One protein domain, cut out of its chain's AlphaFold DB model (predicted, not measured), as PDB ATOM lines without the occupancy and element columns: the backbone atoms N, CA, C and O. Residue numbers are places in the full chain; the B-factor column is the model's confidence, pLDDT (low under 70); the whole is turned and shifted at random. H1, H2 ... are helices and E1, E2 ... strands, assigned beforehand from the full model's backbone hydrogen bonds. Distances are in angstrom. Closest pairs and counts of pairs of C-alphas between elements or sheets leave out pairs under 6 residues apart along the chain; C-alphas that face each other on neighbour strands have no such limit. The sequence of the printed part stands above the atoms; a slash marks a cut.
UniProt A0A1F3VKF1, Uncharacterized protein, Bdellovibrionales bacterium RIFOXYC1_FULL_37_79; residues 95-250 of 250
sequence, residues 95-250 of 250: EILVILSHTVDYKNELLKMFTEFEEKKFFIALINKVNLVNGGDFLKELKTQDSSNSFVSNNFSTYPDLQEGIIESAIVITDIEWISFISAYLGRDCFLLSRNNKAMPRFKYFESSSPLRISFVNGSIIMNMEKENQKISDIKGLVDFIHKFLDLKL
ATOM      1  N   GLU A  95     -12.189   9.393  -1.275       83.81
ATOM      2  CA  GLU A  95     -13.294   8.447  -1.414       83.81
ATOM      3  C   GLU A  95     -12.969   7.388  -2.476       83.81
ATOM      4  O   GLU A  95     -12.566   7.709  -3.599       83.81
ATOM      5  N   ILE A  96     -13.126   6.111  -2.112       89.56
ATOM      6  CA  ILE A  96     -12.948   4.981  -3.030       89.56
ATOM      7  C   ILE A  96     -14.316   4.632  -3.605       89.56
ATOM      8  O   ILE A  96     -15.235   4.263  -2.867       89.56
ATOM      9  N   LEU A  97     -14.445   4.727  -4.926       92.19
ATOM     10  CA  LEU A  97     -15.649   4.308  -5.627       92.19
ATOM     11  C   LEU A  97     -15.506   2.847  -6.048       92.19
ATOM     12  O   LEU A  97     -14.595   2.481  -6.783       92.19
ATOM     13  N   VAL A  98     -16.424   2.003  -5.596       92.50
ATOM     14  CA  VAL A  98     -16.489   0.587  -5.948       92.50
ATOM     15  C   VAL A  98     -17.732   0.360  -6.800       92.50
ATOM     16  O   VAL A  98     -18.856   0.527  -6.330       92.50
ATOM     17  N   ILE A  99     -17.542  -0.035  -8.055       91.12
ATOM     18  CA  ILE A  99     -18.630  -0.308  -8.997       91.12
ATOM     19  C   ILE A  99     -18.553  -1.773  -9.398       91.12
ATOM     20  O   ILE A  99     -17.650  -2.158 -10.136       91.12
ATOM     21  N   LEU A 100     -19.491  -2.591  -8.937       88.19
ATOM     22  CA  LEU A 100     -19.452  -4.034  -9.171       88.19
ATOM     23  C   LEU A 100     -20.611  -4.503 -10.037       88.19
ATOM     24  O   LEU A 100     -21.696  -3.918 -10.048       88.19
ATOM     25  N   SER A 101     -20.396  -5.610 -10.734       84.69
ATOM     26  CA  SER A 101     -21.462  -6.372 -11.345       84.69
ATOM     27  C   SER A 101     -22.359  -6.968 -10.256       84.69
ATOM     28  O   SER A 101     -21.923  -7.276  -9.147       84.69
ATOM     29  N   HIS A 102     -23.649  -7.124 -10.551       71.25
ATOM     30  CA  HIS A 102     -24.596  -7.726  -9.601       71.25
ATOM     31  C   HIS A 102     -24.215  -9.154  -9.154       71.25
ATOM     32  O   HIS A 102     -24.595  -9.578  -8.064       71.25
ATOM     33  N   THR A 103     -23.464  -9.892  -9.975       68.31
ATOM     34  CA  THR A 103     -22.894 -11.204  -9.652       68.31
ATOM     35  C   THR A 103     -21.453 -11.008  -9.194       68.31
ATOM     36  O   THR A 103     -20.519 -11.138  -9.979       68.31
ATOM     37  N   VAL A 104     -21.272 -10.624  -7.929       69.31
ATOM     38  CA  VAL A 104     -19.942 -10.364  -7.362       69.31
ATOM     39  C   VAL A 104     -19.183 -11.683  -7.178       69.31
ATOM     40  O   VAL A 104     -19.209 -12.297  -6.111       69.31
ATOM     41  N   ASP A 105     -18.458 -12.106  -8.212       73.56
ATOM     42  CA  ASP A 105     -17.694 -13.361  -8.212       73.56
ATOM     43  C   ASP A 105     -16.504 -13.354  -7.232       73.56
ATOM     44  O   ASP A 105     -15.924 -14.406  -6.968       73.56
ATOM     45  N   TYR A 106     -16.133 -12.191  -6.679       78.00
ATOM     46  CA  TYR A 106     -14.966 -11.950  -5.800       78.00
ATOM     47  C   TYR A 106     -15.350 -11.572  -4.373       78.00
ATOM     48  O   TYR A 106     -14.596 -10.900  -3.675       78.00
ATOM     49  N   LYS A 107     -16.559 -11.942  -3.950       79.81
ATOM     50  CA  LYS A 107     -17.156 -11.464  -2.702       79.81
ATOM     51  C   LYS A 107     -16.246 -11.650  -1.482       79.81
ATOM     52  O   LYS A 107     -16.072 -10.716  -0.709       79.81
ATOM     53  N   ASN A 108     -15.639 -12.827  -1.330       84.31
ATOM     54  CA  ASN A 108     -14.789 -13.142  -0.178       84.31
ATOM     55  C   ASN A 108     -13.489 -12.330  -0.178       84.31
ATOM     56  O   ASN A 108     -13.051 -11.860   0.868       84.31
ATOM     57  N   GLU A 109     -12.861 -12.169  -1.342       88.50
ATOM     58  CA  GLU A 109     -11.651 -11.366  -1.499       88.50
ATOM     59  C   GLU A 109     -11.932  -9.879  -1.284       88.50
ATOM     60  O   GLU A 109     -11.160  -9.213  -0.603       88.50
ATOM     61  N   LEU A 110     -13.061  -9.377  -1.790       87.69
ATOM     62  CA  LEU A 110     -13.518  -8.007  -1.567       87.69
ATOM     63  C   LEU A 110     -13.793  -7.728  -0.092       87.69
ATOM     64  O   LEU A 110     -13.329  -6.718   0.420       87.69
ATOM     65  N   LEU A 111     -14.500  -8.628   0.599       86.81
ATOM     66  CA  LEU A 111     -14.756  -8.497   2.036       86.81
ATOM     67  C   LEU A 111     -13.445  -8.399   2.820       86.81
ATOM     68  O   LEU A 111     -13.276  -7.458   3.587       86.81
ATOM     69  N   LYS A 112     -12.497  -9.310   2.559       89.00
ATOM     70  CA  LYS A 112     -11.162  -9.266   3.174       89.00
ATOM     71  C   LYS A 112     -10.426  -7.971   2.849       89.00
ATOM     72  O   LYS A 112      -9.812  -7.379   3.721       89.00
ATOM     73  N   MET A 113     -10.489  -7.523   1.599       90.44
ATOM     74  CA  MET A 113      -9.832  -6.290   1.179       90.44
ATOM     75  C   MET A 113     -10.396  -5.096   1.944       90.44
ATOM     76  O   MET A 113      -9.629  -4.299   2.467       90.44
ATOM     77  N   PHE A 114     -11.720  -4.994   2.068       89.38
ATOM     78  CA  PHE A 114     -12.349  -3.912   2.816       89.38
ATOM     79  C   PHE A 114     -12.021  -3.945   4.306       89.38
ATOM     80  O   PHE A 114     -11.863  -2.878   4.878       89.38
ATOM     81  N   THR A 115     -11.891  -5.117   4.933       87.44
ATOM     82  CA  THR A 115     -11.507  -5.203   6.353       87.44
ATOM     83  C   THR A 115     -10.043  -4.853   6.612       87.44
ATOM     84  O   THR A 115      -9.726  -4.423   7.712       87.44
ATOM     85  N   GLU A 116      -9.159  -5.040   5.628       91.00
ATOM     86  CA  GLU A 116      -7.739  -4.658   5.735       91.00
ATOM     87  C   GLU A 116      -7.518  -3.150   5.521       91.00
ATOM     88  O   GLU A 116      -6.501  -2.609   5.943       91.00
ATOM     89  N   PHE A 117      -8.457  -2.447   4.874       88.50
ATOM     90  CA  PHE A 117      -8.458  -0.985   4.885       88.50
ATOM     91  C   PHE A 117      -8.849  -0.463   6.271       88.50
ATOM     92  O   PHE A 117      -9.761  -0.992   6.904       88.50
ATOM     93  N   GLU A 118      -8.233   0.638   6.695       83.75
ATOM     94  CA  GLU A 118      -8.583   1.328   7.939       83.75
ATOM     95  C   GLU A 118      -9.102   2.745   7.659       83.75
ATOM     96  O   GLU A 118      -8.522   3.500   6.867       83.75
ATOM     97  N   GLU A 119     -10.205   3.102   8.329       85.06
ATOM     98  CA  GLU A 119     -10.787   4.452   8.348       85.06
ATOM     99  C   GLU A 119     -11.069   5.039   6.950       85.06
ATOM    100  O   GLU A 119     -10.894   6.234   6.684       85.06
ATOM    101  N   LYS A 120     -11.510   4.196   6.012       86.25
ATOM    102  CA  LYS A 120     -11.891   4.599   4.654       86.25
ATOM    103  C   LYS A 120     -13.390   4.719   4.472       86.25
ATOM    104  O   LYS A 120     -14.193   4.041   5.106       86.25
ATOM    105  N   LYS A 121     -13.762   5.584   3.530       87.56
ATOM    106  CA  LYS A 121     -15.130   5.732   3.043       87.56
ATOM    107  C   LYS A 121     -15.231   5.132   1.644       87.56
ATOM    108  O   LYS A 121     -14.571   5.599   0.714       87.56
ATOM    109  N   PHE A 122     -16.064   4.106   1.518       89.31
ATOM    110  CA  PHE A 122     -16.344   3.409   0.270       89.31
ATOM    111  C   PHE A 122     -17.739   3.758  -0.233       89.31
ATOM    112  O   PHE A 122     -18.730   3.592   0.484       89.31
ATOM    113  N   PHE A 123     -17.822   4.179  -1.490       89.25
ATOM    114  CA  PHE A 123     -19.083   4.316  -2.207       89.25
ATOM    115  C   PHE A 123     -19.282   3.079  -3.057       89.25
ATOM    116  O   PHE A 123     -18.484   2.816  -3.947       89.25
ATOM    117  N   ILE A 124     -20.325   2.309  -2.778       87.88
ATOM    118  CA  ILE A 124     -20.582   1.048  -3.467       87.88
ATOM    119  C   ILE A 124     -21.783   1.218  -4.392       87.88
ATOM    120  O   ILE A 124     -22.876   1.551  -3.931       87.88
ATOM    121  N   ALA A 125     -21.587   0.936  -5.674       86.81
ATOM    122  CA  ALA A 125     -22.631   0.875  -6.689       86.81
ATOM    123  C   ALA A 125     -22.668  -0.525  -7.315       86.81
ATOM    124  O   ALA A 125     -21.622  -1.081  -7.654       86.81
ATOM    125  N   LEU A 126     -23.866  -1.091  -7.502       83.00
ATOM    126  CA  LEU A 126     -24.046  -2.350  -8.233       83.00
ATOM    127  C   LEU A 126     -24.737  -2.106  -9.581       83.00
ATOM    128  O   LEU A 126     -25.797  -1.480  -9.653       83.00
ATOM    129  N   ILE A 127     -24.157  -2.650 -10.651       77.56
ATOM    130  CA  ILE A 127     -24.647  -2.520 -12.029       77.56
ATOM    131  C   ILE A 127     -24.998  -3.908 -12.590       77.56
ATOM    132  O   ILE A 127     -24.232  -4.866 -12.484       77.56
ATOM    133  N   ASN A 128     -26.153  -4.032 -13.245       68.88
ATOM    134  CA  ASN A 128     -26.519  -5.215 -14.023       68.88
ATOM    135  C   ASN A 128     -26.672  -4.860 -15.501       68.88
ATOM    136  O   ASN A 128     -27.695  -4.287 -15.858       68.88
ATOM    137  N   LYS A 129     -25.693  -5.261 -16.331       53.12
ATOM    138  CA  LYS A 129     -25.591  -5.190 -17.811       53.12
ATOM    139  C   LYS A 129     -25.924  -3.849 -18.499       53.12
ATOM    140  O   LYS A 129     -25.209  -3.503 -19.427       53.12
ATOM    141  N   VAL A 130     -26.948  -3.111 -18.075       45.69
ATOM    142  CA  VAL A 130     -27.363  -1.767 -18.514       45.69
ATOM    143  C   VAL A 130     -28.098  -0.983 -17.395       45.69
ATOM    144  O   VAL A 130     -28.137   0.240 -17.445       45.69
ATOM    145  N   ASN A 131     -28.652  -1.649 -16.367       45.19
ATOM    146  CA  ASN A 131     -29.479  -1.031 -15.319       45.19
ATOM    147  C   ASN A 131     -28.802  -1.078 -13.942       45.19
ATOM    148  O   ASN A 131     -28.178  -2.075 -13.573       45.19
ATOM    149  N   LEU A 132     -28.972  -0.014 -13.161       53.09
ATOM    150  CA  LEU A 132     -28.504   0.067 -11.777       53.09
ATOM    151  C   LEU A 132     -29.467  -0.697 -10.865       53.09
ATOM    152  O   LEU A 132     -30.683  -0.523 -10.952       53.09
ATOM    153  N   VAL A 133     -28.932  -1.590 -10.031       56.19
ATOM    154  CA  VAL A 133     -29.731  -2.439  -9.134       56.19
ATOM    155  C   VAL A 133     -29.460  -2.037  -7.694       56.19
ATOM    156  O   VAL A 133     -28.331  -1.735  -7.319       56.19
ATOM    157  N   ASN A 134     -30.504  -2.077  -6.871       52.94
ATOM    158  CA  ASN A 134     -30.390  -1.824  -5.445       52.94
ATOM    159  C   ASN A 134     -29.589  -2.964  -4.788       52.94
ATOM    160  O   ASN A 134     -30.107  -4.063  -4.585       52.94
ATOM    161  N   GLY A 135     -28.312  -2.721  -4.489       54.50
ATOM    162  CA  GLY A 135     -27.362  -3.709  -3.962       54.50
ATOM    163  C   GLY A 135     -27.540  -4.071  -2.491       54.50
ATOM    164  O   GLY A 135     -26.556  -4.291  -1.783       54.50
ATOM    165  N   GLY A 136     -28.790  -4.094  -2.025       61.50
ATOM    166  CA  GLY A 136     -29.145  -4.082  -0.612       61.50
ATOM    167  C   GLY A 136     -28.492  -5.189   0.210       61.50
ATOM    168  O   GLY A 136     -28.064  -4.917   1.323       61.50
ATOM    169  N   ASP A 137     -28.367  -6.407  -0.315       68.00
ATOM    170  CA  ASP A 137     -27.896  -7.540   0.491       68.00
ATOM    171  C   ASP A 137     -26.369  -7.584   0.641       68.00
ATOM    172  O   ASP A 137     -25.880  -7.782   1.751       68.00
ATOM    173  N   PHE A 138     -25.610  -7.275  -0.416       74.00
ATOM    174  CA  PHE A 138     -24.148  -7.155  -0.318       74.00
ATOM    175  C   PHE A 138     -23.738  -5.973   0.573       74.00
ATOM    176  O   PHE A 138     -22.845  -6.091   1.406       74.00
ATOM    177  N   LEU A 139     -24.438  -4.842   0.460       74.94
ATOM    178  CA  LEU A 139     -24.208  -3.674   1.310       74.94
ATOM    179  C   LEU A 139     -24.563  -3.915   2.779       74.94
ATOM    180  O   LEU A 139     -23.852  -3.428   3.658       74.94
ATOM    181  N   LYS A 140     -25.651  -4.639   3.065       77.12
ATOM    182  CA  LYS A 140     -25.981  -5.047   4.439       77.12
ATOM    183  C   LYS A 140     -24.854  -5.887   5.022       77.12
ATOM    184  O   LYS A 140     -24.419  -5.608   6.130       77.12
ATOM    185  N   GLU A 141     -24.354  -6.855   4.265       78.75
ATOM    186  CA  GLU A 141     -23.279  -7.739   4.710       78.75
ATOM    187  C   GLU A 141     -21.958  -7.002   4.955       78.75
ATOM    188  O   GLU A 141     -21.274  -7.281   5.940       78.75
ATOM    189  N   LEU A 142     -21.631  -6.009   4.121       79.94
ATOM    190  CA  LEU A 142     -20.502  -5.107   4.361       79.94
ATOM    191  C   LEU A 142     -20.668  -4.326   5.666       79.94
ATOM    192  O   LEU A 142     -19.745  -4.261   6.468       79.94
ATOM    193  N   LYS A 143     -21.865  -3.779   5.910       79.31
ATOM    194  CA  LYS A 143     -22.172  -3.024   7.134       79.31
ATOM    195  C   LYS A 143     -22.216  -3.885   8.395       79.31
ATOM    196  O   LYS A 143     -22.134  -3.333   9.485       79.31
ATOM    197  N   THR A 144     -22.377  -5.202   8.266       82.12
ATOM    198  CA  THR A 144     -22.304  -6.130   9.406       82.12
ATOM    199  C   THR A 144     -20.879  -6.542   9.769       82.12
ATOM    200  O   THR A 144     -20.701  -7.180  10.802       82.12
ATOM    201  N   GLN A 145     -19.877  -6.212   8.947       79.19
ATOM    202  CA  GLN A 145     -18.479  -6.451   9.307       79.19
ATOM    203  C   GLN A 145     -18.065  -5.488  10.425       79.19
ATOM    204  O   GLN A 145     -18.353  -4.294  10.350       79.19
ATOM    205  N   ASP A 146     -17.368  -6.001  11.437       72.56
ATOM    206  CA  ASP A 146     -16.752  -5.181  12.482       72.56
ATOM    207  C   ASP A 146     -15.524  -4.470  11.892       72.56
ATOM    208  O   ASP A 146     -14.432  -5.030  11.816       72.56
ATOM    209  N   SER A 147     -15.740  -3.281  11.327       81.56
ATOM    210  CA  SER A 147     -14.741  -2.529  10.564       81.56
ATOM    211  C   SER A 147     -14.852  -1.033  10.866       81.56
ATOM    212  O   SER A 147     -15.955  -0.501  10.978       81.56
ATOM    213  N   SER A 148     -13.714  -0.331  10.897       83.50
ATOM    214  CA  SER A 148     -13.653   1.133  11.049       83.50
ATOM    215  C   SER A 148     -14.089   1.906   9.792       83.50
ATOM    216  O   SER A 148     -14.210   3.131   9.821       83.50
ATOM    217  N   ASN A 149     -14.337   1.208   8.681       88.25
ATOM    218  CA  ASN A 149     -14.713   1.811   7.408       88.25
ATOM    219  C   ASN A 149     -16.198   2.183   7.325       88.25
ATOM    220  O   ASN A 149     -17.079   1.523   7.875       88.25
ATOM    221  N   SER A 150     -16.485   3.218   6.537       87.31
ATOM    222  CA  SER A 150     -17.837   3.655   6.200       87.31
ATOM    223  C   SER A 150     -18.237   3.156   4.812       87.31
ATOM    224  O   SER A 150     -17.564   3.450   3.824       87.31
ATOM    225  N   PHE A 151     -19.362   2.442   4.722       87.75
ATOM    226  CA  PHE A 151     -19.919   1.955   3.456       87.75
ATOM    227  C   PHE A 151     -21.202   2.708   3.101       87.75
ATOM    228  O   PHE A 151     -22.233   2.589   3.778       87.75
ATOM    229  N   VAL A 152     -21.152   3.461   2.005       86.56
ATOM    230  CA  VAL A 152     -22.268   4.254   1.488       86.56
ATOM    231  C   VAL A 152     -22.765   3.625   0.192       86.56
ATOM    232  O   VAL A 152     -21.992   3.377  -0.729       86.56
ATOM    233  N   SER A 153     -24.069   3.361   0.113       83.25
ATOM    234  CA  SER A 153     -24.689   2.969  -1.155       83.25
ATOM    235  C   SER A 153     -24.683   4.170  -2.085       83.25
ATOM    236  O   SER A 153     -25.202   5.219  -1.705       83.25
ATOM    237  N   ASN A 154     -24.164   4.007  -3.295       80.12
ATOM    238  CA  ASN A 154     -24.280   5.009  -4.337       80.12
ATOM    239  C   ASN A 154     -25.090   4.442  -5.500       80.12
ATOM    240  O   ASN A 154     -24.695   3.461  -6.128       80.12
ATOM    241  N   ASN A 155     -26.243   5.047  -5.762       77.88
ATOM    242  CA  ASN A 155     -27.110   4.666  -6.866       77.88
ATOM    243  C   ASN A 155     -27.047   5.780  -7.906       77.88
ATOM    244  O   ASN A 155     -27.736   6.791  -7.782       77.88
ATOM    245  N   PHE A 156     -26.225   5.590  -8.932       81.81
ATOM    246  CA  PHE A 156     -26.268   6.457 -10.106       81.81
ATOM    247  C   PHE A 156     -27.617   6.267 -10.800       81.81
ATOM    248  O   PHE A 156     -28.116   5.147 -10.856       81.81
ATOM    249  N   SER A 157     -28.244   7.340 -11.280       77.94
ATOM    250  CA  SER A 157     -29.524   7.250 -12.003       77.94
ATOM    251  C   SER A 157     -29.335   7.444 -13.504       77.94
ATOM    252  O   SER A 157     -30.137   6.960 -14.302       77.94
ATOM    253  N   THR A 158     -28.254   8.118 -13.899       82.75
ATOM    254  CA  THR A 158     -27.917   8.416 -15.290       82.75
ATOM    255  C   THR A 158     -26.428   8.183 -15.584       82.75
ATOM    256  O   THR A 158     -25.601   8.075 -14.678       82.75
ATOM    257  N   TYR A 159     -26.068   8.115 -16.873       82.50
ATOM    258  CA  TYR A 159     -24.660   8.071 -17.290       82.50
ATOM    259  C   TYR A 159     -23.864   9.315 -16.852       82.50
ATOM    260  O   TYR A 159     -22.753   9.127 -16.362       82.50
ATOM    261  N   PRO A 160     -24.388  10.553 -16.975       84.19
ATOM    262  CA  PRO A 160     -23.743  11.731 -16.396       84.19
ATOM    263  C   PRO A 160     -23.434  11.602 -14.900       84.19
ATOM    264  O   PRO A 160     -22.311  11.902 -14.506       84.19
ATOM    265  N   ASP A 161     -24.364  11.082 -14.091       83.94
ATOM    266  CA  ASP A 161     -24.132  10.910 -12.645       83.94
ATOM    267  C   ASP A 161     -22.987   9.923 -12.376       83.94
ATOM    268  O   ASP A 161     -22.156  10.138 -11.497       83.94
ATOM    269  N   LEU A 162     -22.925   8.831 -13.149       87.88
ATOM    270  CA  LEU A 162     -21.832   7.862 -13.067       87.88
ATOM    271  C   LEU A 162     -20.489   8.507 -13.431       87.88
ATOM    272  O   LEU A 162     -19.490   8.273 -12.752       87.88
ATOM    273  N   GLN A 163     -20.458   9.309 -14.499       87.19
ATOM    274  CA  GLN A 163     -19.250  10.026 -14.903       87.19
ATOM    275  C   GLN A 163     -18.795  10.989 -13.807       87.19
ATOM    276  O   GLN A 163     -17.610  11.013 -13.492       87.19
ATOM    277  N   GLU A 164     -19.719  11.738 -13.205       84.25
ATOM    278  CA  GLU A 164     -19.430  12.635 -12.085       84.25
ATOM    279  C   GLU A 164     -18.888  11.867 -10.874       84.25
ATOM    280  O   GLU A 164     -17.829  12.220 -10.363       84.25
ATOM    281  N   GLY A 165     -19.509  10.746 -10.493       86.62
ATOM    282  CA  GLY A 165     -19.008   9.901  -9.407       86.62
ATOM    283  C   GLY A 165     -17.587   9.382  -9.647       86.62
ATOM    284  O   GLY A 165     -16.753   9.413  -8.743       86.62
ATOM    285  N   ILE A 166     -17.275   8.944 -10.872       88.88
ATOM    286  CA  ILE A 166     -15.917   8.522 -11.251       88.88
ATOM    287  C   ILE A 166     -14.940   9.697 -11.130       88.88
ATOM    288  O   ILE A 166     -13.888   9.572 -10.505       88.88
ATOM    289  N   ILE A 167     -15.305  10.848 -11.694       83.31
ATOM    290  CA  ILE A 167     -14.535  12.098 -11.676       83.31
ATOM    291  C   ILE A 167     -14.218  12.549 -10.242       83.31
ATOM    292  O   ILE A 167     -13.109  13.023  -9.988       83.31
ATOM    293  N   GLU A 168     -15.161  12.415  -9.313       82.88
ATOM    294  CA  GLU A 168     -15.001  12.838  -7.918       82.88
ATOM    295  C   GLU A 168     -14.237  11.829  -7.052       82.88
ATOM    296  O   GLU A 168     -13.666  12.215  -6.033       82.88
ATOM    297  N   SER A 169     -14.175  10.561  -7.463       85.62
ATOM    298  CA  SER A 169     -13.459   9.518  -6.725       85.62
ATOM    299  C   SER A 169     -11.935   9.672  -6.792       85.62
ATOM    300  O   SER A 169     -11.380  10.157  -7.783       85.62
ATOM    301  N   ALA A 170     -11.244   9.211  -5.744       83.62
ATOM    302  CA  ALA A 170      -9.784   9.126  -5.741       83.62
ATOM    303  C   ALA A 170      -9.297   7.984  -6.647       83.62
ATOM    304  O   ALA A 170      -8.380   8.160  -7.445       83.62
ATOM    305  N   ILE A 171      -9.945   6.823  -6.529       88.19
ATOM    306  CA  ILE A 171      -9.735   5.632  -7.356       88.19
ATOM    307  C   ILE A 171     -11.066   4.916  -7.571       88.19
ATOM    308  O   ILE A 171     -11.969   4.980  -6.728       88.19
ATOM    309  N   VAL A 172     -11.137   4.164  -8.667       91.75
ATOM    310  CA  VAL A 172     -12.253   3.273  -8.981       91.75
ATOM    311  C   VAL A 172     -11.821   1.815  -8.828       91.75
ATOM    312  O   VAL A 172     -10.819   1.393  -9.396       91.75
ATOM    313  N   ILE A 173     -12.598   1.007  -8.115       93.12
ATOM    314  CA  ILE A 173     -12.451  -0.453  -8.074       93.12
ATOM    315  C   ILE A 173     -13.662  -1.066  -8.772       93.12
ATOM    316  O   ILE A 173     -14.801  -0.728  -8.457       93.12
ATOM    317  N   THR A 174     -13.447  -1.964  -9.728       92.88
ATOM    318  CA  THR A 174     -14.548  -2.571 -10.487       92.88
ATOM    319  C   THR A 174     -14.212  -3.977 -10.951       92.88
ATOM    320  O   THR A 174     -13.051  -4.294 -11.136       92.88
ATOM    321  N   ASP A 175     -15.205  -4.828 -11.176       90.06
ATOM    322  CA  ASP A 175     -15.080  -6.088 -11.928       90.06
ATOM    323  C   ASP A 175     -15.636  -5.961 -13.364       90.06
ATOM    324  O   ASP A 175     -15.704  -6.941 -14.108       90.06
ATOM    325  N   ILE A 176     -16.027  -4.748 -13.776       89.00
ATOM    326  CA  ILE A 176     -16.654  -4.460 -15.065       89.00
ATOM    327  C   ILE A 176     -15.644  -3.784 -15.998       89.00
ATOM    328  O   ILE A 176     -15.220  -2.648 -15.794       89.00
ATOM    329  N   GLU A 177     -15.311  -4.459 -17.095       87.38
ATOM    330  CA  GLU A 177     -14.261  -4.015 -18.018       87.38
ATOM    331  C   GLU A 177     -14.545  -2.635 -18.648       87.38
ATOM    332  O   GLU A 177     -13.667  -1.775 -18.660       87.38
ATOM    333  N   TRP A 178     -15.782  -2.349 -19.072       87.50
ATOM    334  CA  TRP A 178     -16.108  -1.040 -19.657       87.50
ATOM    335  C   TRP A 178     -16.050   0.117 -18.642       87.50
ATOM    336  O   TRP A 178     -15.720   1.239 -19.031       87.50
ATOM    337  N   ILE A 179     -16.305  -0.146 -17.350       90.31
ATOM    338  CA  ILE A 179     -16.136   0.848 -16.274       90.31
ATOM    339  C   ILE A 179     -14.658   1.219 -16.138       90.31
ATOM    340  O   ILE A 179     -14.319   2.387 -15.948       90.31
ATOM    341  N   SER A 180     -13.764   0.241 -16.293       89.12
ATOM    342  CA  SER A 180     -12.325   0.494 -16.233       89.12
ATOM    343  C   SER A 180     -11.842   1.394 -17.376       89.12
ATOM    344  O   SER A 180     -11.051   2.310 -17.147       89.12
ATOM    345  N   PHE A 181     -12.394   1.229 -18.584       85.44
ATOM    346  CA  PHE A 181     -12.053   2.073 -19.733       85.44
ATOM    347  C   PHE A 181     -12.616   3.484 -19.626       85.44
ATOM    348  O   PHE A 181     -11.901   4.439 -19.919       85.44
ATOM    349  N   ILE A 182     -13.873   3.645 -19.193       87.12
ATOM    350  CA  ILE A 182     -14.425   4.992 -19.006       87.12
ATOM    351  C   ILE A 182     -13.713   5.723 -17.864       87.12
ATOM    352  O   ILE A 182     -13.477   6.917 -17.988       87.12
ATOM    353  N   SER A 183     -13.284   5.020 -16.809       87.12
ATOM    354  CA  SER A 183     -12.457   5.604 -15.745       87.12
ATOM    355  C   SER A 183     -11.129   6.118 -16.294       87.12
ATOM    356  O   SER A 183     -10.796   7.282 -16.086       87.12
ATOM    357  N   ALA A 184     -10.433   5.304 -17.093       81.00
ATOM    358  CA  ALA A 184      -9.201   5.724 -17.755       81.00
ATOM    359  C   ALA A 184      -9.433   6.915 -18.701       81.00
ATOM    360  O   ALA A 184      -8.691   7.893 -18.645       81.00
ATOM    361  N   TYR A 185     -10.481   6.900 -19.531       80.50
ATOM    362  CA  TYR A 185     -10.836   8.031 -20.404       80.50
ATOM    363  C   TYR A 185     -11.101   9.320 -19.615       80.50
ATOM    364  O   TYR A 185     -10.652  10.411 -19.985       80.50
ATOM    365  N   LEU A 186     -11.795   9.176 -18.489       81.56
ATOM    366  CA  LEU A 186     -12.035  10.240 -17.535       81.56
ATOM    367  C   LEU A 186     -10.795  10.555 -16.697       81.56
ATOM    368  O   LEU A 186     -10.938  11.310 -15.764       81.56
ATOM    369  N   GLY A 187      -9.600  10.025 -16.973       78.19
ATOM    370  CA  GLY A 187      -8.369  10.351 -16.238       78.19
ATOM    371  C   GLY A 187      -8.398   9.942 -14.760       78.19
ATOM    372  O   GLY A 187      -7.871  10.651 -13.898       78.19
ATOM    373  N   ARG A 188      -9.056   8.822 -14.456       82.94
ATOM    374  CA  ARG A 188      -9.144   8.239 -13.117       82.94
ATOM    375  C   ARG A 188      -8.513   6.867 -13.088       82.94
ATOM    376  O   ARG A 188      -8.762   6.031 -13.956       82.94
ATOM    377  N   ASP A 189      -7.712   6.649 -12.056       83.75
ATOM    378  CA  ASP A 189      -7.100   5.359 -11.809       83.75
ATOM    379  C   ASP A 189      -8.154   4.319 -11.470       83.75
ATOM    380  O   ASP A 189      -9.079   4.565 -10.687       83.75
ATOM    381  N   CYS A 190      -8.001   3.145 -12.073       89.25
ATOM    382  CA  CYS A 190      -8.956   2.071 -11.922       89.25
ATOM    383  C   CYS A 190      -8.271   0.723 -11.724       89.25
ATOM    384  O   CYS A 190      -7.367   0.353 -12.477       89.25
ATOM    385  N   PHE A 191      -8.758  -0.020 -10.734       91.50
ATOM    386  CA  PHE A 191      -8.412  -1.406 -10.475       91.50
ATOM    387  C   PHE A 191      -9.522  -2.325 -10.993       91.50
ATOM    388  O   PHE A 191     -10.612  -2.376 -10.416       91.50
ATOM    389  N   LEU A 192      -9.242  -3.062 -12.071       91.81
ATOM    390  CA  LEU A 192     -10.149  -4.067 -12.625       91.81
ATOM    391  C   LEU A 192      -9.904  -5.437 -11.982       91.81
ATOM    392  O   LEU A 192      -8.871  -6.065 -12.213       91.81
ATOM    393  N   LEU A 193     -10.880  -5.945 -11.246       91.62
ATOM    394  CA  LEU A 193     -10.866  -7.256 -10.611       91.62
ATOM    395  C   LEU A 193     -11.205  -8.364 -11.620       91.62
ATOM    396  O   LEU A 193     -12.111  -8.229 -12.443       91.62
ATOM    397  N   SER A 194     -10.481  -9.485 -11.566       88.75
ATOM    398  CA  SER A 194     -10.703 -10.627 -12.457       88.75
ATOM    399  C   SER A 194     -10.322 -11.976 -11.832       88.75
ATOM    400  O   SER A 194      -9.438 -12.057 -10.989       88.75
ATOM    401  N   ARG A 195     -10.960 -13.074 -12.256       86.19
ATOM    402  CA  ARG A 195     -10.583 -14.461 -11.908       86.19
ATOM    403  C   ARG A 195      -9.519 -14.983 -12.864       86.19
ATOM    404  O   ARG A 195      -8.826 -15.948 -12.567       86.19
ATOM    405  N   ASN A 196      -9.389 -14.331 -14.018       81.56
ATOM    406  CA  ASN A 196      -8.513 -14.750 -15.090       81.56
ATOM    407  C   ASN A 196      -7.419 -13.710 -15.286       81.56
ATOM    408  O   ASN A 196      -7.702 -12.529 -15.491       81.56
ATOM    409  N   ASN A 197      -6.170 -14.171 -15.314       77.69
ATOM    410  CA  ASN A 197      -5.046 -13.342 -15.719       77.69
ATOM    411  C   ASN A 197      -5.033 -13.203 -17.248       77.69
ATOM    412  O   ASN A 197      -4.345 -13.941 -17.951       77.69
ATOM    413  N   LYS A 198      -5.863 -12.292 -17.762       76.75
ATOM    414  CA  LYS A 198      -5.832 -11.853 -19.161       76.75
ATOM    415  C   LYS A 198      -5.028 -10.564 -19.268       76.75
ATOM    416  O   LYS A 198      -5.108  -9.717 -18.377       76.75
ATOM    417  N   ALA A 199      -4.301 -10.404 -20.372       74.50
ATOM    418  CA  ALA A 199      -3.650  -9.139 -20.688       74.50
ATOM    419  C   ALA A 199      -4.685  -8.004 -20.722       74.50
ATOM    420  O   ALA A 199      -5.829  -8.202 -21.144       74.50
ATOM    421  N   MET A 200      -4.289  -6.825 -20.245       74.44
ATOM    422  CA  MET A 200      -5.089  -5.619 -20.421       74.44
ATOM    423  C   MET A 200      -5.155  -5.247 -21.902       74.44
ATOM    424  O   MET A 200      -4.106  -5.242 -22.555       74.44
ATOM    425  N   PRO A 201      -6.342  -4.918 -22.443       72.12
ATOM    426  CA  PRO A 201      -6.421  -4.279 -23.744       72.12
ATOM    427  C   PRO A 201      -5.578  -3.012 -23.735       72.12
ATOM    428  O   PRO A 201      -5.717  -2.167 -22.851       72.12
ATOM    429  N   ARG A 202      -4.665  -2.918 -24.697       72.12
ATOM    430  CA  ARG A 202      -3.798  -1.758 -24.850       72.12
ATOM    431  C   ARG A 202      -4.506  -0.711 -25.698       72.12
ATOM    432  O   ARG A 202      -5.169  -1.048 -26.683       72.12
ATOM    433  N   PHE A 203      -4.341   0.545 -25.302       76.75
ATOM    434  CA  PHE A 203      -4.840   1.702 -26.026       76.75
ATOM    435  C   PHE A 203      -3.654   2.547 -26.470       76.75
ATOM    436  O   PHE A 203      -2.849   2.987 -25.651       76.75
ATOM    437  N   LYS A 204      -3.514   2.752 -27.778       78.00
ATOM    438  CA  LYS A 204      -2.404   3.525 -28.346       78.00
ATOM    439  C   LYS A 204      -2.662   5.026 -28.288       78.00
ATOM    440  O   LYS A 204      -1.725   5.799 -28.092       78.00
ATOM    441  N   TYR A 205      -3.903   5.444 -28.505       77.75
ATOM    442  CA  TYR A 205      -4.266   6.839 -28.737       77.75
ATOM    443  C   TYR A 205      -4.771   7.546 -27.480       77.75
ATOM    444  O   TYR A 205      -4.937   8.755 -27.519       77.75
ATOM    445  N   PHE A 206      -4.980   6.853 -26.363       72.94
ATOM    446  CA  PHE A 206      -5.356   7.481 -25.094       72.94
ATOM    447  C   PHE A 206      -4.096   7.825 -24.287       72.94
ATOM    448  O   PHE A 206      -3.159   7.033 -24.229       72.94
ATOM    449  N   GLU A 207      -4.035   9.035 -23.721       64.25
ATOM    450  CA  GLU A 207      -2.878   9.489 -22.922       64.25
ATOM    451  C   GLU A 207      -2.862   8.929 -21.499       64.25
ATOM    452  O   GLU A 207      -1.809   8.879 -20.866       64.25
ATOM    453  N   SER A 208      -4.031   8.563 -20.974       61.28
ATOM    454  CA  SER A 208      -4.199   8.159 -19.585       61.28
ATOM    455  C   SER A 208      -3.675   6.753 -19.304       61.28
ATOM    456  O   SER A 208      -3.580   5.902 -20.187       61.28
ATOM    457  N   SER A 209      -3.354   6.515 -18.029       61.69
ATOM    458  CA  SER A 209      -2.940   5.215 -17.510       61.69
ATOM    459  C   SER A 209      -3.988   4.152 -17.820       61.69
ATOM    460  O   SER A 209      -5.147   4.290 -17.412       61.69
ATOM    461  N   SER A 210      -3.579   3.079 -18.501       68.56
ATOM    462  CA  SER A 210      -4.431   1.903 -18.655       68.56
ATOM    463  C   SER A 210      -4.876   1.397 -17.276       68.56
ATOM    464  O   SER A 210      -4.098   1.463 -16.317       68.56
ATOM    465  N   PRO A 211      -6.109   0.880 -17.151       76.69
ATOM    466  CA  PRO A 211      -6.566   0.300 -15.898       76.69
ATOM    467  C   PRO A 211      -5.642  -0.844 -15.461       76.69
ATOM    468  O   PRO A 211      -5.144  -1.616 -16.281       76.69
ATOM    469  N   LEU A 212      -5.428  -0.970 -14.154       87.12
ATOM    470  CA  LEU A 212      -4.617  -2.031 -13.566       87.12
ATOM    471  C   LEU A 212      -5.496  -3.255 -13.310       87.12
ATOM    472  O   LEU A 212      -6.472  -3.172 -12.566       87.12
ATOM    473  N   ARG A 213      -5.165  -4.413 -13.896       89.38
ATOM    474  CA  ARG A 213      -5.920  -5.650 -13.623       89.38
ATOM    475  C   ARG A 213      -5.394  -6.313 -12.358       89.38
ATOM    476  O   ARG A 213      -4.220  -6.666 -12.308       89.38
ATOM    477  N   ILE A 214      -6.265  -6.589 -11.395       91.69
ATOM    478  CA  ILE A 214      -5.986  -7.454 -10.246       91.69
ATOM    479  C   ILE A 214      -6.665  -8.796 -10.502       91.69
ATOM    480  O   ILE A 214      -7.889  -8.889 -10.581       91.69
ATOM    481  N   SER A 215      -5.867  -9.847 -10.645       90.44
ATOM    482  CA  SER A 215      -6.344 -11.196 -10.937       90.44
ATOM    483  C   SER A 215      -6.198 -12.104  -9.720       90.44
ATOM    484  O   SER A 215      -5.084 -12.307  -9.236       90.44
ATOM    485  N   PHE A 216      -7.301 -12.690  -9.263       88.69
ATOM    486  CA  PHE A 216      -7.338 -13.682  -8.186       88.69
ATOM    487  C   PHE A 216      -7.306 -15.096  -8.783       88.69
ATOM    488  O   PHE A 216      -8.349 -15.646  -9.142       88.69
ATOM    489  N   VAL A 217      -6.109 -15.678  -8.906       84.44
ATOM    490  CA  VAL A 217      -5.867 -16.961  -9.589       84.44
ATOM    491  C   VAL A 217      -5.401 -18.008  -8.582       84.44
ATOM    492  O   VAL A 217      -4.291 -17.903  -8.074       84.44
ATOM    493  N   ASN A 218      -6.219 -19.034  -8.310       76.44
ATOM    494  CA  ASN A 218      -5.870 -20.203  -7.480       76.44
ATOM    495  C   ASN A 218      -5.071 -19.866  -6.200       76.44
ATOM    496  O   ASN A 218      -4.013 -20.437  -5.947       76.44
ATOM    497  N   GLY A 219      -5.558 -18.905  -5.407       73.50
ATOM    498  CA  GLY A 219      -4.918 -18.487  -4.151       73.50
ATOM    499  C   GLY A 219      -3.745 -17.509  -4.298       73.50
ATOM    500  O   GLY A 219      -3.142 -17.148  -3.297       73.50
ATOM    501  N   SER A 220      -3.428 -17.060  -5.514       83.69
ATOM    502  CA  SER A 220      -2.453 -15.998  -5.790       83.69
ATOM    503  C   SER A 220      -3.139 -14.724  -6.279       83.69
ATOM    504  O   SER A 220      -4.143 -14.785  -6.995       83.69
ATOM    505  N   ILE A 221      -2.555 -13.571  -5.952       91.12
ATOM    506  CA  ILE A 221      -2.971 -12.265  -6.469       91.12
ATOM    507  C   ILE A 221      -1.928 -11.807  -7.488       91.12
ATOM    508  O   ILE A 221      -0.734 -11.752  -7.196       91.12
ATOM    509  N   ILE A 222      -2.370 -11.505  -8.705       90.19
ATOM    510  CA  ILE A 222      -1.505 -11.041  -9.793       90.19
ATOM    511  C   ILE A 222      -1.994  -9.674 -10.245       90.19
ATOM    512  O   ILE A 222      -3.122  -9.547 -10.714       90.19
ATOM    513  N   MET A 223      -1.135  -8.668 -10.153       88.75
ATOM    514  CA  MET A 223      -1.367  -7.364 -10.757       88.75
ATOM    515  C   MET A 223      -0.746  -7.323 -12.148       88.75
ATOM    516  O   MET A 223       0.453  -7.551 -12.298       88.75
ATOM    517  N   ASN A 224      -1.558  -7.036 -13.158       83.56
ATOM    518  CA  ASN A 224      -1.104  -6.808 -14.523       83.56
ATOM    519  C   ASN A 224      -0.928  -5.301 -14.729       83.56
ATOM    520  O   ASN A 224      -1.913  -4.560 -14.797       83.56
ATOM    521  N   MET A 225       0.328  -4.864 -14.779       72.19
ATOM    522  CA  MET A 225       0.715  -3.516 -15.183       72.19
ATOM    523  C   MET A 225       1.125  -3.558 -16.662       72.19
ATOM    524  O   MET A 225       1.590  -4.590 -17.139       72.19
ATOM    525  N   GLU A 226       1.003  -2.446 -17.399       64.19
ATOM    526  CA  GLU A 226       1.225  -2.396 -18.864       64.19
ATOM    527  C   GLU A 226       2.510  -3.094 -19.358       64.19
ATOM    528  O   GLU A 226       2.546  -3.618 -20.479       64.19
ATOM    529  N   LYS A 227       3.562  -3.091 -18.529       64.69
ATOM    530  CA  LYS A 227       4.897  -3.613 -18.854       64.69
ATOM    531  C   LYS A 227       5.258  -4.910 -18.130       64.69
ATOM    532  O   LYS A 227       6.106  -5.643 -18.629       64.69
ATOM    533  N   GLU A 228       4.646  -5.203 -16.984       71.25
ATOM    534  CA  GLU A 228       5.025  -6.349 -16.157       71.25
ATOM    535  C   GLU A 228       3.884  -6.848 -15.267       71.25
ATOM    536  O   GLU A 228       3.009  -6.096 -14.837       71.25
ATOM    537  N   ASN A 229       3.923  -8.146 -14.966       80.88
ATOM    538  CA  ASN A 229       3.043  -8.746 -13.975       80.88
ATOM    539  C   ASN A 229       3.755  -8.776 -12.625       80.88
ATOM    540  O   ASN A 229       4.818  -9.386 -12.503       80.88
ATOM    541  N   GLN A 230       3.129  -8.213 -11.599       86.81
ATOM    542  CA  GLN A 230       3.604  -8.296 -10.225       86.81
ATOM    543  C   GLN A 230       2.752  -9.295  -9.443       86.81
ATOM    544  O   GLN A 230       1.524  -9.212  -9.423       86.81
ATOM    545  N   LYS A 231       3.403 -10.255  -8.782       88.44
ATOM    546  CA  LYS A 231       2.730 -11.145  -7.830       88.44
ATOM    547  C   LYS A 231       2.651 -10.468  -6.467       88.44
ATOM    548  O   LYS A 231       3.652  -9.944  -5.988       88.44
ATOM    549  N   ILE A 232       1.480 -10.537  -5.849       89.44
ATOM    550  CA  ILE A 232       1.238 -10.118  -4.471       89.44
ATOM    551  C   ILE A 232       0.946 -11.365  -3.632       89.44
ATOM    552  O   ILE A 232       0.237 -12.269  -4.079       89.44
ATOM    553  N   SER A 233       1.531 -11.417  -2.433       84.31
ATOM    554  CA  SER A 233       1.431 -12.553  -1.512       84.31
ATOM    555  C   SER A 233       0.015 -12.772  -0.986       84.31
ATOM    556  O   SER A 233      -0.438 -13.911  -0.923       84.31
ATOM    557  N   ASP A 234      -0.679 -11.696  -0.616       90.44
ATOM    558  CA  ASP A 234      -1.973 -11.738   0.061       90.44
ATOM    559  C   ASP A 234      -2.759 -10.419  -0.092       90.44
ATOM    560  O   ASP A 234      -2.320  -9.459  -0.728       90.44
ATOM    561  N   ILE A 235      -3.974 -10.393   0.460       92.12
ATOM    562  CA  ILE A 235      -4.878  -9.239   0.384       92.12
ATOM    563  C   ILE A 235      -4.298  -8.011   1.096       92.12
ATOM    564  O   ILE A 235      -4.473  -6.899   0.605       92.12
ATOM    565  N   LYS A 236      -3.568  -8.199   2.199       92.62
ATOM    566  CA  LYS A 236      -2.927  -7.096   2.915       92.62
ATOM    567  C   LYS A 236      -1.881  -6.412   2.039       92.62
ATOM    568  O   LYS A 236      -1.929  -5.203   1.861       92.62
ATOM    569  N   GLY A 237      -1.015  -7.189   1.386       91.62
ATOM    570  CA  GLY A 237      -0.039  -6.661   0.435       91.62
ATOM    571  C   GLY A 237      -0.682  -5.934  -0.753       91.62
ATOM    572  O   GLY A 237      -0.096  -4.995  -1.292       91.62
ATOM    573  N   LEU A 238      -1.900  -6.324  -1.150       92.62
ATOM    574  CA  LEU A 238      -2.673  -5.603  -2.162       92.62
ATOM    575  C   LEU A 238      -3.175  -4.252  -1.638       92.62
ATOM    576  O   LEU A 238      -3.065  -3.250  -2.342       92.62
ATOM    577  N   VAL A 239      -3.698  -4.211  -0.415       91.81
ATOM    578  CA  VAL A 239      -4.148  -2.969   0.228       91.81
ATOM    579  C   VAL A 239      -2.971  -2.013   0.452       91.81
ATOM    580  O   VAL A 239      -3.066  -0.847   0.072       91.81
ATOM    581  N   ASP A 240      -1.828  -2.512   0.929       90.88
ATOM    582  CA  ASP A 240      -0.584  -1.743   1.076       90.88
ATOM    583  C   ASP A 240      -0.130  -1.135  -0.261       90.88
ATOM    584  O   ASP A 240       0.282   0.028  -0.329       90.88
ATOM    585  N   PHE A 241      -0.240  -1.901  -1.352       90.19
ATOM    586  CA  PHE A 241       0.043  -1.396  -2.692       90.19
ATOM    587  C   PHE A 241      -0.914  -0.265  -3.087       90.19
ATOM    588  O   PHE A 241      -0.450   0.771  -3.562       90.19
ATOM    589  N   ILE A 242      -2.225  -0.435  -2.881       89.19
ATOM    590  CA  ILE A 242      -3.227   0.591  -3.207       89.19
ATOM    591  C   ILE A 242      -2.969   1.869  -2.398       89.19
ATOM    592  O   ILE A 242      -3.017   2.961  -2.960       89.19
ATOM    593  N   HIS A 243      -2.635   1.751  -1.111       86.75
ATOM    594  CA  HIS A 243      -2.258   2.891  -0.275       86.75
ATOM    595  C   HIS A 243      -1.038   3.625  -0.816       86.75
ATOM    596  O   HIS A 243      -1.104   4.827  -1.061       86.75
ATOM    597  N   LYS A 244       0.051   2.898  -1.079       85.56
ATOM    598  CA  LYS A 244       1.268   3.487  -1.639       85.56
ATOM    599  C   LYS A 244       1.011   4.141  -2.998       85.56
ATOM    600  O   LYS A 244       1.580   5.185  -3.297       85.56
ATOM    601  N   PHE A 245       0.167   3.529  -3.824       82.94
ATOM    602  CA  PHE A 245      -0.221   4.070  -5.122       82.94
ATOM    603  C   PHE A 245      -0.988   5.390  -4.978       82.94
ATOM    604  O   PHE A 245      -0.682   6.350  -5.683       82.94
ATOM    605  N   LEU A 246      -1.939   5.453  -4.040       76.94
ATOM    606  CA  LEU A 246      -2.672   6.673  -3.707       76.94
ATOM    607  C   LEU A 246      -1.744   7.770  -3.170       76.94
ATOM    608  O   LEU A 246      -1.886   8.920  -3.568       76.94
ATOM    609  N   ASP A 247      -0.780   7.426  -2.313       75.69
ATOM    610  CA  ASP A 247       0.151   8.395  -1.718       75.69
ATOM    611  C   ASP A 247       1.170   8.960  -2.723       75.69
ATOM    612  O   ASP A 247       1.642  10.074  -2.542       75.69
ATOM    613  N   LEU A 248       1.523   8.219  -3.781       63.41
ATOM    614  CA  LEU A 248       2.474   8.671  -4.811       63.41
ATOM    615  C   LEU A 248       1.860   9.604  -5.864       63.41
ATOM    616  O   LEU A 248       2.599  10.251  -6.608       63.41
ATOM    617  N   LYS A 249       0.530   9.618  -5.988       58.25
ATOM    618  CA  LYS A 249      -0.203  10.431  -6.974       58.25
ATOM    619  C   LYS A 249      -0.848  11.686  -6.380       58.25
ATOM    620  O   LYS A 249      -1.405  12.482  -7.137       58.25
ATOM    621  N   LEU A 250      -0.783  11.833  -5.059       47.53
ATOM    622  CA  LEU A 250      -1.230  12.992  -4.283       47.53
ATOM    623  C   LEU A 250      -0.027  13.832  -3.837       47.53
ATOM    624  O   LEU A 250      -0.253  15.032  -3.573       47.53
TER     625      LEU A 250
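AT A GLANCE: This is residues 95 to 250 of the 250 residues of an uncharacterized protein of Bdellovibrionales bacterium RIFOXYC1_FULL_37_79 (UniProt A0A1F3VKF1). One strongly twisted sheet of nine strands runs through the middle, with helices over both its faces: H2 and H5 on one, H3 and H4 on the other, while H1 packs on residues 235 to 239 of H5. The 156 printed residues have five named helices and nine named strands, in the order E1 H1 E2 E3 H2 E4 H3 E5 H4 E6 E7 E8 E9 H5, of mixed class. The sheet is branched and mixed, and E2 has three neighbours. The whole is compact, with a radius of gyration of the C-alphas of 14.8 A, and spans 39 by 36 by 30 A.

HOW THE PARTS SIT: E1, residues 96 to 101, and E2, residues 121 to 128, are parallel neighbours, with N 98 and O 123 2.8 A apart. With H1, residues 107 to 116, they form a strand-helix-strand unit, two parallel neighbour strands with a helix between, of right-handed crossover; H1 is only just on the sheet, with 5 pairs of C-alphas within 10 A, and only grazes it. On the other side of E2 from E1 lie E3, residues 131 to 133, an antiparallel hairpin with E2 (N 128 to O 131, 2.8 A), and E4, residues 150 to 153, parallel (N 122 to O 150, 2.8 A). H2, residues 136 to 143, has a height over the sheet of 8.6 A; its closest C-alphas to E4 are Lys 143 and Phe 151, 6.6 A. H3, residues 159 to 168, is on the opposite face, over E1. E5, residues 171 to 174, is parallel to E1 (N 173 to O 97, 2.8 A). E5, H4, residues 177 to 185, and E6, residues 190 to 194, form a second right-handed unit (N 191 to O 172, 2.8 A); H4 is on the same face as H3. E7, residues 212 to 217, is parallel to E6 (N 192 to O 212, 2.8 A). E7, E8, residues 220 to 224, and E9, residues 229 to 232, form a meander, each strand the antiparallel neighbour of the one before (N 215 to O 222 and N 223 to O 230, both 2.8 A). H5, residues 235 to 249, is on the same face as H2, over E8, and touches H1 at Met 113 and Ile 235, C-alphas 5.8 A apart, at a steep tilt of 61 degrees. In the five helices every O i to N i+4 pair is within hydrogen-bond range.

IN THESE COORDINATES: E1 begins at C-alpha 96 (-12.948, 4.981, -3.030). E2 is 23.3 A long and H5 21.5 A. H5 ends at C-alpha 249 (-0.203, 10.431, -6.974).

THE WHOLE: The C-alphas farthest apart, of Asp 146 and Tyr 205, are 44.7 A apart. The printed part has no cut. The link from E6 to E7, residues 195 to 211, is long. Among residues with pLDDT under 70 are 128 to 137.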